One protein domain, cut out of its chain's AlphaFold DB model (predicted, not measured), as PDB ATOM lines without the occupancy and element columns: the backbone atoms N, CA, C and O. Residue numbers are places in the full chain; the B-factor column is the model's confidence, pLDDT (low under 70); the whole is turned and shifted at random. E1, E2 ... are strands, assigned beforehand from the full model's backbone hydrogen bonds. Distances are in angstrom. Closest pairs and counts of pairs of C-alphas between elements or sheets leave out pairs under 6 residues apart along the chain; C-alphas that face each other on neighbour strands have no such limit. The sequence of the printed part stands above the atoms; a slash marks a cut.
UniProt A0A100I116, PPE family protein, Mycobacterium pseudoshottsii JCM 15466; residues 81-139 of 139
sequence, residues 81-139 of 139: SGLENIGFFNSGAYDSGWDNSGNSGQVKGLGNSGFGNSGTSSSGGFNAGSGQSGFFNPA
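Overview. This is residues 81 to 139 of the 139 residues of the protein "PPE family protein" of Mycobacterium pseudoshottsii JCM 15466 (UniProt A0A100I116). With little regular structure, the chain winds in stacked turns, a small solenoid, with parallel strands E2 E4 E5 E6 E7 in a row along one side and the parallel pair E1 E3 opposite, near one end. Residues 99 to 112 make a wide loop. Of 59 printed residues, 21 lie in seven named strands, E1 to E7 in chain order, class all strand. The whole is compact, radius of gyration of the C-alphas 9.6 A, spanning 25 by 22 by 11 A.

Arrangement. Begin at edge strand E2, residues 86 to 88; parallel to it is E4, residues 96 to 98, with N 88 and O 97 within hydrogen-bond range, 2.9 A. Next come E5, residues 113 to 115, E6, residues 123 to 125, and E7, residues 133 to 135, parallel too: look at N 98 and O 114, N 115 and O 124, N 125 and O 134, each 2.9 A. E1, residues 81 to 83, is parallel to E3, residues 91 to 93: N 83 and O 92, 3.0 A. E3 and E4 are apart.

Along the chain. Find C-alpha 81 at (22.672, 30.391, 17.341), where E1 begins, 7.0 A long; E7, 6.8 A long, ends at C-alpha 135 at (5.917, 15.489, 24.920).

Size, cuts and confidence. The printed part has no cut; the link E4 to E5 is long, and residues 103 to 110 have pLDDT under 70.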
ATOM      1  N   SER A  81      21.817  30.541  18.518       95.12
ATOM      2  CA  SER A  81      22.672  30.391  17.341       95.12
ATOM      3  C   SER A  81      21.840  30.165  16.080       95.12
ATOM      4  O   SER A  81      21.013  29.257  16.035       95.12
ATOM      5  N   GLY A  82      22.080  30.959  15.038       93.12
ATOM      6  CA  GLY A  82      21.445  30.801  13.727       93.12
ATOM      7  C   GLY A  82      20.551  31.980  13.354       93.12
ATOM      8  O   GLY A  82      21.018  33.116  13.407       93.12
ATOM      9  N   LEU A  83      19.311  31.731  12.928       93.38
ATOM     10  CA  LEU A  83      18.435  32.755  12.343       93.38
ATOM     11  C   LEU A  83      17.107  32.887  13.095       93.38
ATOM     12  O   LEU A  83      16.349  31.932  13.153       93.38
ATOM     13  N   GLU A  84      16.763  34.086  13.556       94.62
ATOM     14  CA  GLU A  84      15.415  34.400  14.072       94.62
ATOM     15  C   GLU A  84      14.961  33.533  15.257       94.62
ATOM     16  O   GLU A  84      13.778  33.242  15.423       94.62
ATOM     17  N   ASN A  85      15.897  33.133  16.114       95.19
ATOM     18  CA  ASN A  85      15.582  32.376  17.316       95.19
ATOM     19  C   ASN A  85      15.245  33.304  18.489       95.19
ATOM     20  O   ASN A  85      15.947  34.286  18.743       95.19
ATOM     21  N   ILE A  86      14.200  32.966  19.245       97.31
ATOM     22  CA  ILE A  86      13.710  33.747  20.384       97.31
ATOM     23  C   ILE A  86      13.715  32.889  21.653       97.31
ATOM     24  O   ILE A  86      12.989  31.905  21.766       97.31
ATOM     25  N   GLY A  87      14.468  33.306  22.666       97.44
ATOM     26  CA  GLY A  87      14.506  32.654  23.974       97.44
ATOM     27  C   GLY A  87      15.922  32.295  24.396       97.44
ATOM     28  O   GLY A  87      16.794  33.163  24.418       97.44
ATOM     29  N   PHE A  88      16.145  31.047  24.791       98.00
ATOM     30  CA  PHE A  88      17.370  30.620  25.457       98.00
ATOM     31  C   PHE A  88      17.945  29.371  24.799       98.00
ATOM     32  O   PHE A  88      17.232  28.385  24.647       98.00
ATOM     33  N   PHE A  89      19.240  29.385  24.483       96.88
ATOM     34  CA  PHE A  89      19.981  28.205  24.013       96.88
ATOM     35  C   PHE A  89      19.425  27.555  22.736       96.88
ATOM     36  O   PHE A  89      19.686  26.383  22.485       96.88
ATOM     37  N   ASN A  90      18.653  28.278  21.922       95.12
ATOM     38  CA  ASN A  90      18.125  27.695  20.695       95.12
ATOM     39  C   ASN A  90      19.200  27.691  19.603       95.12
ATOM     40  O   ASN A  90      19.910  28.681  19.416       95.12
ATOM     41  N   SER A  91      19.302  26.597  18.854       93.62
ATOM     42  CA  SER A  91      20.232  26.458  17.736       93.62
ATOM     43  C   SER A  91      19.503  25.969  16.495       93.62
ATOM     44  O   SER A  91      19.044  24.829  16.445       93.62
ATOM     45  N   GLY A  92      19.487  26.793  15.456       91.44
ATOM     46  CA  GLY A  92      18.726  26.505  14.253       91.44
ATOM     47  C   GLY A  92      18.125  27.772  13.684       91.44
ATOM     48  O   GLY A  92      18.804  28.800  13.562       91.44
ATOM     49  N   ALA A  93      16.861  27.693  13.299       91.94
ATOM     50  CA  ALA A  93      16.181  28.826  12.716       91.94
ATOM     51  C   ALA A  93      14.712  28.873  13.128       91.94
ATOM     52  O   ALA A  93      14.025  27.852  13.107       91.94
ATOM     53  N   TYR A  94      14.232  30.082  13.413       92.81
ATOM     54  CA  TYR A  94      12.853  30.382  13.799       92.81
ATOM     55  C   TYR A  94      12.390  29.646  15.069       92.81
ATOM     56  O   TYR A  94      11.189  29.463  15.285       92.81
ATOM     57  N   ASP A  95      13.324  29.203  15.913       93.62
ATOM     58  CA  ASP A  95      13.024  28.464  17.134       93.62
ATOM     59  C   ASP A  95      12.598  29.411  18.262       93.62
ATOM     60  O   ASP A  95      13.143  30.503  18.430       93.62
ATOM     61  N   SER A  96      11.630  28.987  19.073       95.88
ATOM     62  CA  SER A  96      11.115  29.772  20.195       95.88
ATOM     63  C   SER A  96      11.042  28.964  21.491       95.88
ATOM     64  O   SER A  96      10.468  27.881  21.552       95.88
ATOM     65  N   GLY A  97      11.589  29.505  22.576       96.00
ATOM     66  CA  GLY A  97      11.593  28.848  23.883       96.00
ATOM     67  C   GLY A  97      12.998  28.504  24.353       96.00
ATOM     68  O   GLY A  97      13.868  29.375  24.342       96.00
ATOM     69  N   TRP A  98      13.202  27.283  24.840       96.75
ATOM     70  CA  TRP A  98      14.418  26.888  25.542       96.75
ATOM     71  C   TRP A  98      15.033  25.619  24.944       96.75
ATOM     72  O   TRP A  98      14.370  24.585  24.879       96.75
ATOM     73  N   ASP A  99      16.320  25.687  24.604       95.56
ATOM     74  CA  ASP A  99      17.149  24.543  24.185       95.56
ATOM     75  C   ASP A  99      16.540  23.755  23.018       95.56
ATOM     76  O   ASP A  99      16.616  22.530  22.947       95.56
ATOM     77  N   ASN A 100      15.869  24.451  22.099       93.75
ATOM     78  CA  ASN A 100      15.442  23.813  20.867       93.75
ATOM     79  C   ASN A 100      16.628  23.731  19.909       93.75
ATOM     80  O   ASN A 100      17.357  24.701  19.704       93.75
ATOM     81  N   SER A 101      16.798  22.567  19.303       89.44
ATOM     82  CA  SER A 101      17.766  22.337  18.245       89.44
ATOM     83  C   SER A 101      17.030  21.865  16.998       89.44
ATOM     84  O   SER A 101      16.106  21.064  17.062       89.44
ATOM     85  N   GLY A 102      17.386  22.403  15.844       77.31
ATOM     86  CA  GLY A 102      16.757  22.050  14.577       77.31
ATOM     87  C   GLY A 102      17.782  22.051  13.458       77.31
ATOM     88  O   GLY A 102      18.895  22.561  13.609       77.31
ATOM     89  N   ASN A 103      17.434  21.446  12.319       65.94
ATOM     90  CA  ASN A 103      18.363  21.334  11.199       65.94
ATOM     91  C   ASN A 103      18.878  22.721  10.764       65.94
ATOM     92  O   ASN A 103      18.096  23.603  10.417       65.94
ATOM     93  N   SER A 104      20.205  22.866  10.726       55.41
ATOM     94  CA  SER A 104      20.985  24.080  10.435       55.41
ATOM     95  C   SER A 104      20.874  24.577   8.975       55.41
ATOM     96  O   SER A 104      21.772  25.256   8.472       55.41
ATOM     97  N   GLY A 105      19.812  24.207   8.254       53.47
ATOM     98  CA  GLY A 105      19.630  24.479   6.832       53.47
ATOM     99  C   GLY A 105      18.622  25.596   6.571       53.47
ATOM    100  O   GLY A 105      17.517  25.577   7.095       53.47
ATOM    101  N   GLN A 106      18.978  26.527   5.683       48.22
ATOM    102  CA  GLN A 106      18.184  27.680   5.217       48.22
ATOM    103  C   GLN A 106      16.903  27.308   4.423       48.22
ATOM    104  O   GLN A 106      16.462  28.057   3.550       48.22
ATOM    105  N   VAL A 107      16.308  26.135   4.655       45.97
ATOM    106  CA  VAL A 107      15.203  25.604   3.848       45.97
ATOM    107  C   VAL A 107      13.894  25.693   4.631       45.97
ATOM    108  O   VAL A 107      13.732  25.094   5.687       45.97
ATOM    109  N   LYS A 108      12.967  26.480   4.083       36.41
ATOM    110  CA  LYS A 108      11.650  26.855   4.619       36.41
ATOM    111  C   LYS A 108      10.871  25.679   5.241       36.41
ATOM    112  O   LYS A 108      10.540  24.731   4.536       36.41
ATOM    113  N   GLY A 109      10.531  25.810   6.531       47.72
ATOM    114  CA  GLY A 109       9.800  24.822   7.348       47.72
ATOM    115  C   GLY A 109      10.394  24.664   8.758       47.72
ATOM    116  O   GLY A 109      10.629  23.545   9.210       47.72
ATOM    117  N   LEU A 110      10.723  25.792   9.394       68.31
ATOM    118  CA  LEU A 110      11.628  25.918  10.539       68.31
ATOM    119  C   LEU A 110      10.890  26.572  11.712       68.31
ATOM    120  O   LEU A 110      10.073  27.466  11.490       68.31
ATOM    121  N   GLY A 111      11.173  26.107  12.927       77.81
ATOM    122  CA  GLY A 111      10.603  26.642  14.157       77.81
ATOM    123  C   GLY A 111      10.074  25.555  15.073       77.81
ATOM    124  O   GLY A 111       8.925  25.119  14.971       77.81
ATOM    125  N   ASN A 112      10.923  25.120  15.989       91.50
ATOM    126  CA  ASN A 112      10.485  24.413  17.171       91.50
ATOM    127  C   ASN A 112       9.986  25.414  18.216       91.50
ATOM    128  O   ASN A 112      10.495  26.528  18.333       91.50
ATOM    129  N   SER A 113       8.979  25.018  18.989       94.56
ATOM    130  CA  SER A 113       8.454  25.827  20.088       94.56
ATOM    131  C   SER A 113       8.360  25.031  21.384       94.56
ATOM    132  O   SER A 113       7.894  23.891  21.411       94.56
ATOM    133  N   GLY A 114       8.782  25.638  22.488       95.12
ATOM    134  CA  GLY A 114       8.779  25.007  23.806       95.12
ATOM    135  C   GLY A 114      10.180  24.609  24.259       95.12
ATOM    136  O   GLY A 114      11.060  25.466  24.271       95.12
ATOM    137  N   PHE A 115      10.365  23.361  24.697       96.25
ATOM    138  CA  PHE A 115      11.540  22.945  25.472       96.25
ATOM    139  C   PHE A 115      12.229  21.708  24.893       96.25
ATOM    140  O   PHE A 115      11.644  20.626  24.878       96.25
ATOM    141  N   GLY A 116      13.496  21.819  24.497       94.12
ATOM    142  CA  GLY A 116      14.314  20.636  24.207       94.12
ATOM    143  C   GLY A 116      13.877  19.844  22.972       94.12
ATOM    144  O   GLY A 116      14.085  18.633  22.927       94.12
ATOM    145  N   ASN A 117      13.200  20.466  22.003       93.62
ATOM    146  CA  ASN A 117      12.839  19.777  20.764       93.62
ATOM    147  C   ASN A 117      14.065  19.713  19.842       93.62
ATOM    148  O   ASN A 117      14.713  20.738  19.648       93.62
ATOM    149  N   SER A 118      14.362  18.543  19.269       90.50
ATOM    150  CA  SER A 118      15.481  18.323  18.334       90.50
ATOM    151  C   SER A 118      15.045  18.064  16.881       90.50
ATOM    152  O   SER A 118      15.878  17.922  15.983       90.50
ATOM    153  N   GLY A 119      13.730  17.973  16.651       85.62
ATOM    154  CA  GLY A 119      13.127  17.782  15.334       85.62
ATOM    155  C   GLY A 119      12.967  19.079  14.533       85.62
ATOM    156  O   GLY A 119      13.719  20.038  14.689       85.62
ATOM    157  N   THR A 120      11.966  19.124  13.655       87.25
ATOM    158  CA  THR A 120      11.608  20.336  12.898       87.25
ATOM    159  C   THR A 120      10.115  20.602  12.986       87.25
ATOM    160  O   THR A 120       9.314  19.674  12.874       87.25
ATOM    161  N   SER A 121       9.727  21.872  13.125       91.06
ATOM    162  CA  SER A 121       8.315  22.272  13.228       91.06
ATOM    163  C   SER A 121       7.565  21.545  14.356       91.06
ATOM    164  O   SER A 121       6.403  21.170  14.196       91.06
ATOM    165  N   SER A 122       8.240  21.307  15.484       92.00
ATOM    166  CA  SER A 122       7.682  20.584  16.629       92.00
ATOM    167  C   SER A 122       7.349  21.526  17.786       92.00
ATOM    168  O   SER A 122       8.012  22.539  18.003       92.00
ATOM    169  N   SER A 123       6.302  21.206  18.543       94.38
ATOM    170  CA  SER A 123       5.825  22.014  19.670       94.38
ATOM    171  C   SER A 123       5.647  21.182  20.940       94.38
ATOM    172  O   SER A 123       5.261  20.015  20.890       94.38
ATOM    173  N   GLY A 124       5.895  21.784  22.100       95.19
ATOM    174  CA  GLY A 124       5.814  21.103  23.393       95.19
ATOM    175  C   GLY A 124       7.201  20.817  23.949       95.19
ATOM    176  O   GLY A 124       7.975  21.761  24.117       95.19
ATOM    177  N   GLY A 125       7.519  19.564  24.281       95.56
ATOM    178  CA  GLY A 125       8.804  19.258  24.907       95.56
ATOM    179  C   GLY A 125       9.436  17.930  24.521       95.56
ATOM    180  O   GLY A 125       8.769  16.900  24.492       95.56
ATOM    181  N   PHE A 126      10.750  17.939  24.312       95.44
ATOM    182  CA  PHE A 126      11.548  16.731  24.076       95.44
ATOM    183  C   PHE A 126      11.068  15.894  22.878       95.44
ATOM    184  O   PHE A 126      11.121  14.665  22.911       95.44
ATOM    185  N   ASN A 127      10.569  16.552  21.829       92.88
ATOM    186  CA  ASN A 127      10.210  15.893  20.576       92.88
ATOM    187  C   ASN A 127      11.441  15.770  19.672       92.88
ATOM    188  O   ASN A 127      12.130  16.766  19.432       92.88
ATOM    189  N   ALA A 128      11.695  14.574  19.146       91.06
ATOM    190  CA  ALA A 128      12.836  14.302  18.270       91.06
ATOM    191  C   ALA A 128      12.466  14.221  16.779       91.06
ATOM    192  O   ALA A 128      13.336  14.361  15.919       91.06
ATOM    193  N   GLY A 129      11.188  14.005  16.461       85.19
ATOM    194  CA  GLY A 129      10.678  13.924  15.094       85.19
ATOM    195  C   GLY A 129      10.119  15.249  14.570       85.19
ATOM    196  O   GLY A 129      10.050  16.259  15.275       85.19
ATOM    197  N   SER A 130       9.710  15.243  13.301       88.81
ATOM    198  CA  SER A 130       9.167  16.421  12.611       88.81
ATOM    199  C   SER A 130       7.649  16.536  12.748       88.81
ATOM    200  O   SER A 130       6.943  15.529  12.684       88.81
ATOM    201  N   GLY A 131       7.143  17.762  12.901       90.56
ATOM    202  CA  GLY A 131       5.706  18.047  12.938       90.56
ATOM    203  C   GLY A 131       5.003  17.479  14.169       90.56
ATOM    204  O   GLY A 131       3.817  17.147  14.113       90.56
ATOM    205  N   GLN A 132       5.736  17.306  15.269       92.25
ATOM    206  CA  GLN A 132       5.219  16.680  16.479       92.25
ATOM    207  C   GLN A 132       4.635  17.715  17.435       92.25
ATOM    208  O   GLN A 132       5.052  18.872  17.488       92.25
ATOM    209  N   SER A 133       3.654  17.285  18.222       94.81
ATOM    210  CA  SER A 133       3.100  18.081  19.313       94.81
ATOM    211  C   SER A 133       2.988  17.236  20.575       94.81
ATOM    212  O   SER A 133       2.811  16.017  20.508       94.81
ATOM    213  N   GLY A 134       3.102  17.880  21.733       94.81
ATOM    214  CA  GLY A 134       3.085  17.201  23.027       94.81
ATOM    215  C   GLY A 134       4.493  16.926  23.542       94.81
ATOM    216  O   GLY A 134       5.370  17.781  23.414       94.81
ATOM    217  N   PHE A 135       4.692  15.772  24.179       96.56
ATOM    218  CA  PHE A 135       5.917  15.489  24.920       96.56
ATOM    219  C   PHE A 135       6.533  14.140  24.563       96.56
ATOM    220  O   PHE A 135       5.810  13.153  24.441       96.56
ATOM    221  N   PHE A 136       7.867  14.099  24.506       96.00
ATOM    222  CA  PHE A 136       8.670  12.873  24.403       96.00
ATOM    223  C   PHE A 136       8.370  12.015  23.168       96.00
ATOM    224  O   PHE A 136       8.504  10.790  23.210       96.00
ATOM    225  N   ASN A 137       7.955  12.638  22.065       92.50
ATOM    226  CA  ASN A 137       7.744  11.900  20.832       92.50
ATOM    227  C   ASN A 137       9.106  11.533  20.200       92.50
ATOM    228  O   ASN A 137       9.956  12.412  20.020       92.50
ATOM    229  N   PRO A 138       9.343  10.253  19.860       90.25
ATOM    230  CA  PRO A 138      10.587   9.810  19.232       90.25
ATOM    231  C   PRO A 138      10.667  10.222  17.752       90.25
ATOM    232  O   PRO A 138       9.672  10.662  17.177       90.25
ATOM    233  N   ALA A 139      11.855  10.081  17.150       83.31
ATOM    234  CA  ALA A 139      12.106  10.364  15.732       83.31
ATOM    235  C   ALA A 139      11.427   9.363  14.785       83.31
ATOM    236  O   ALA A 139      11.382   8.159  15.133       83.31
TER     237      ALA A 139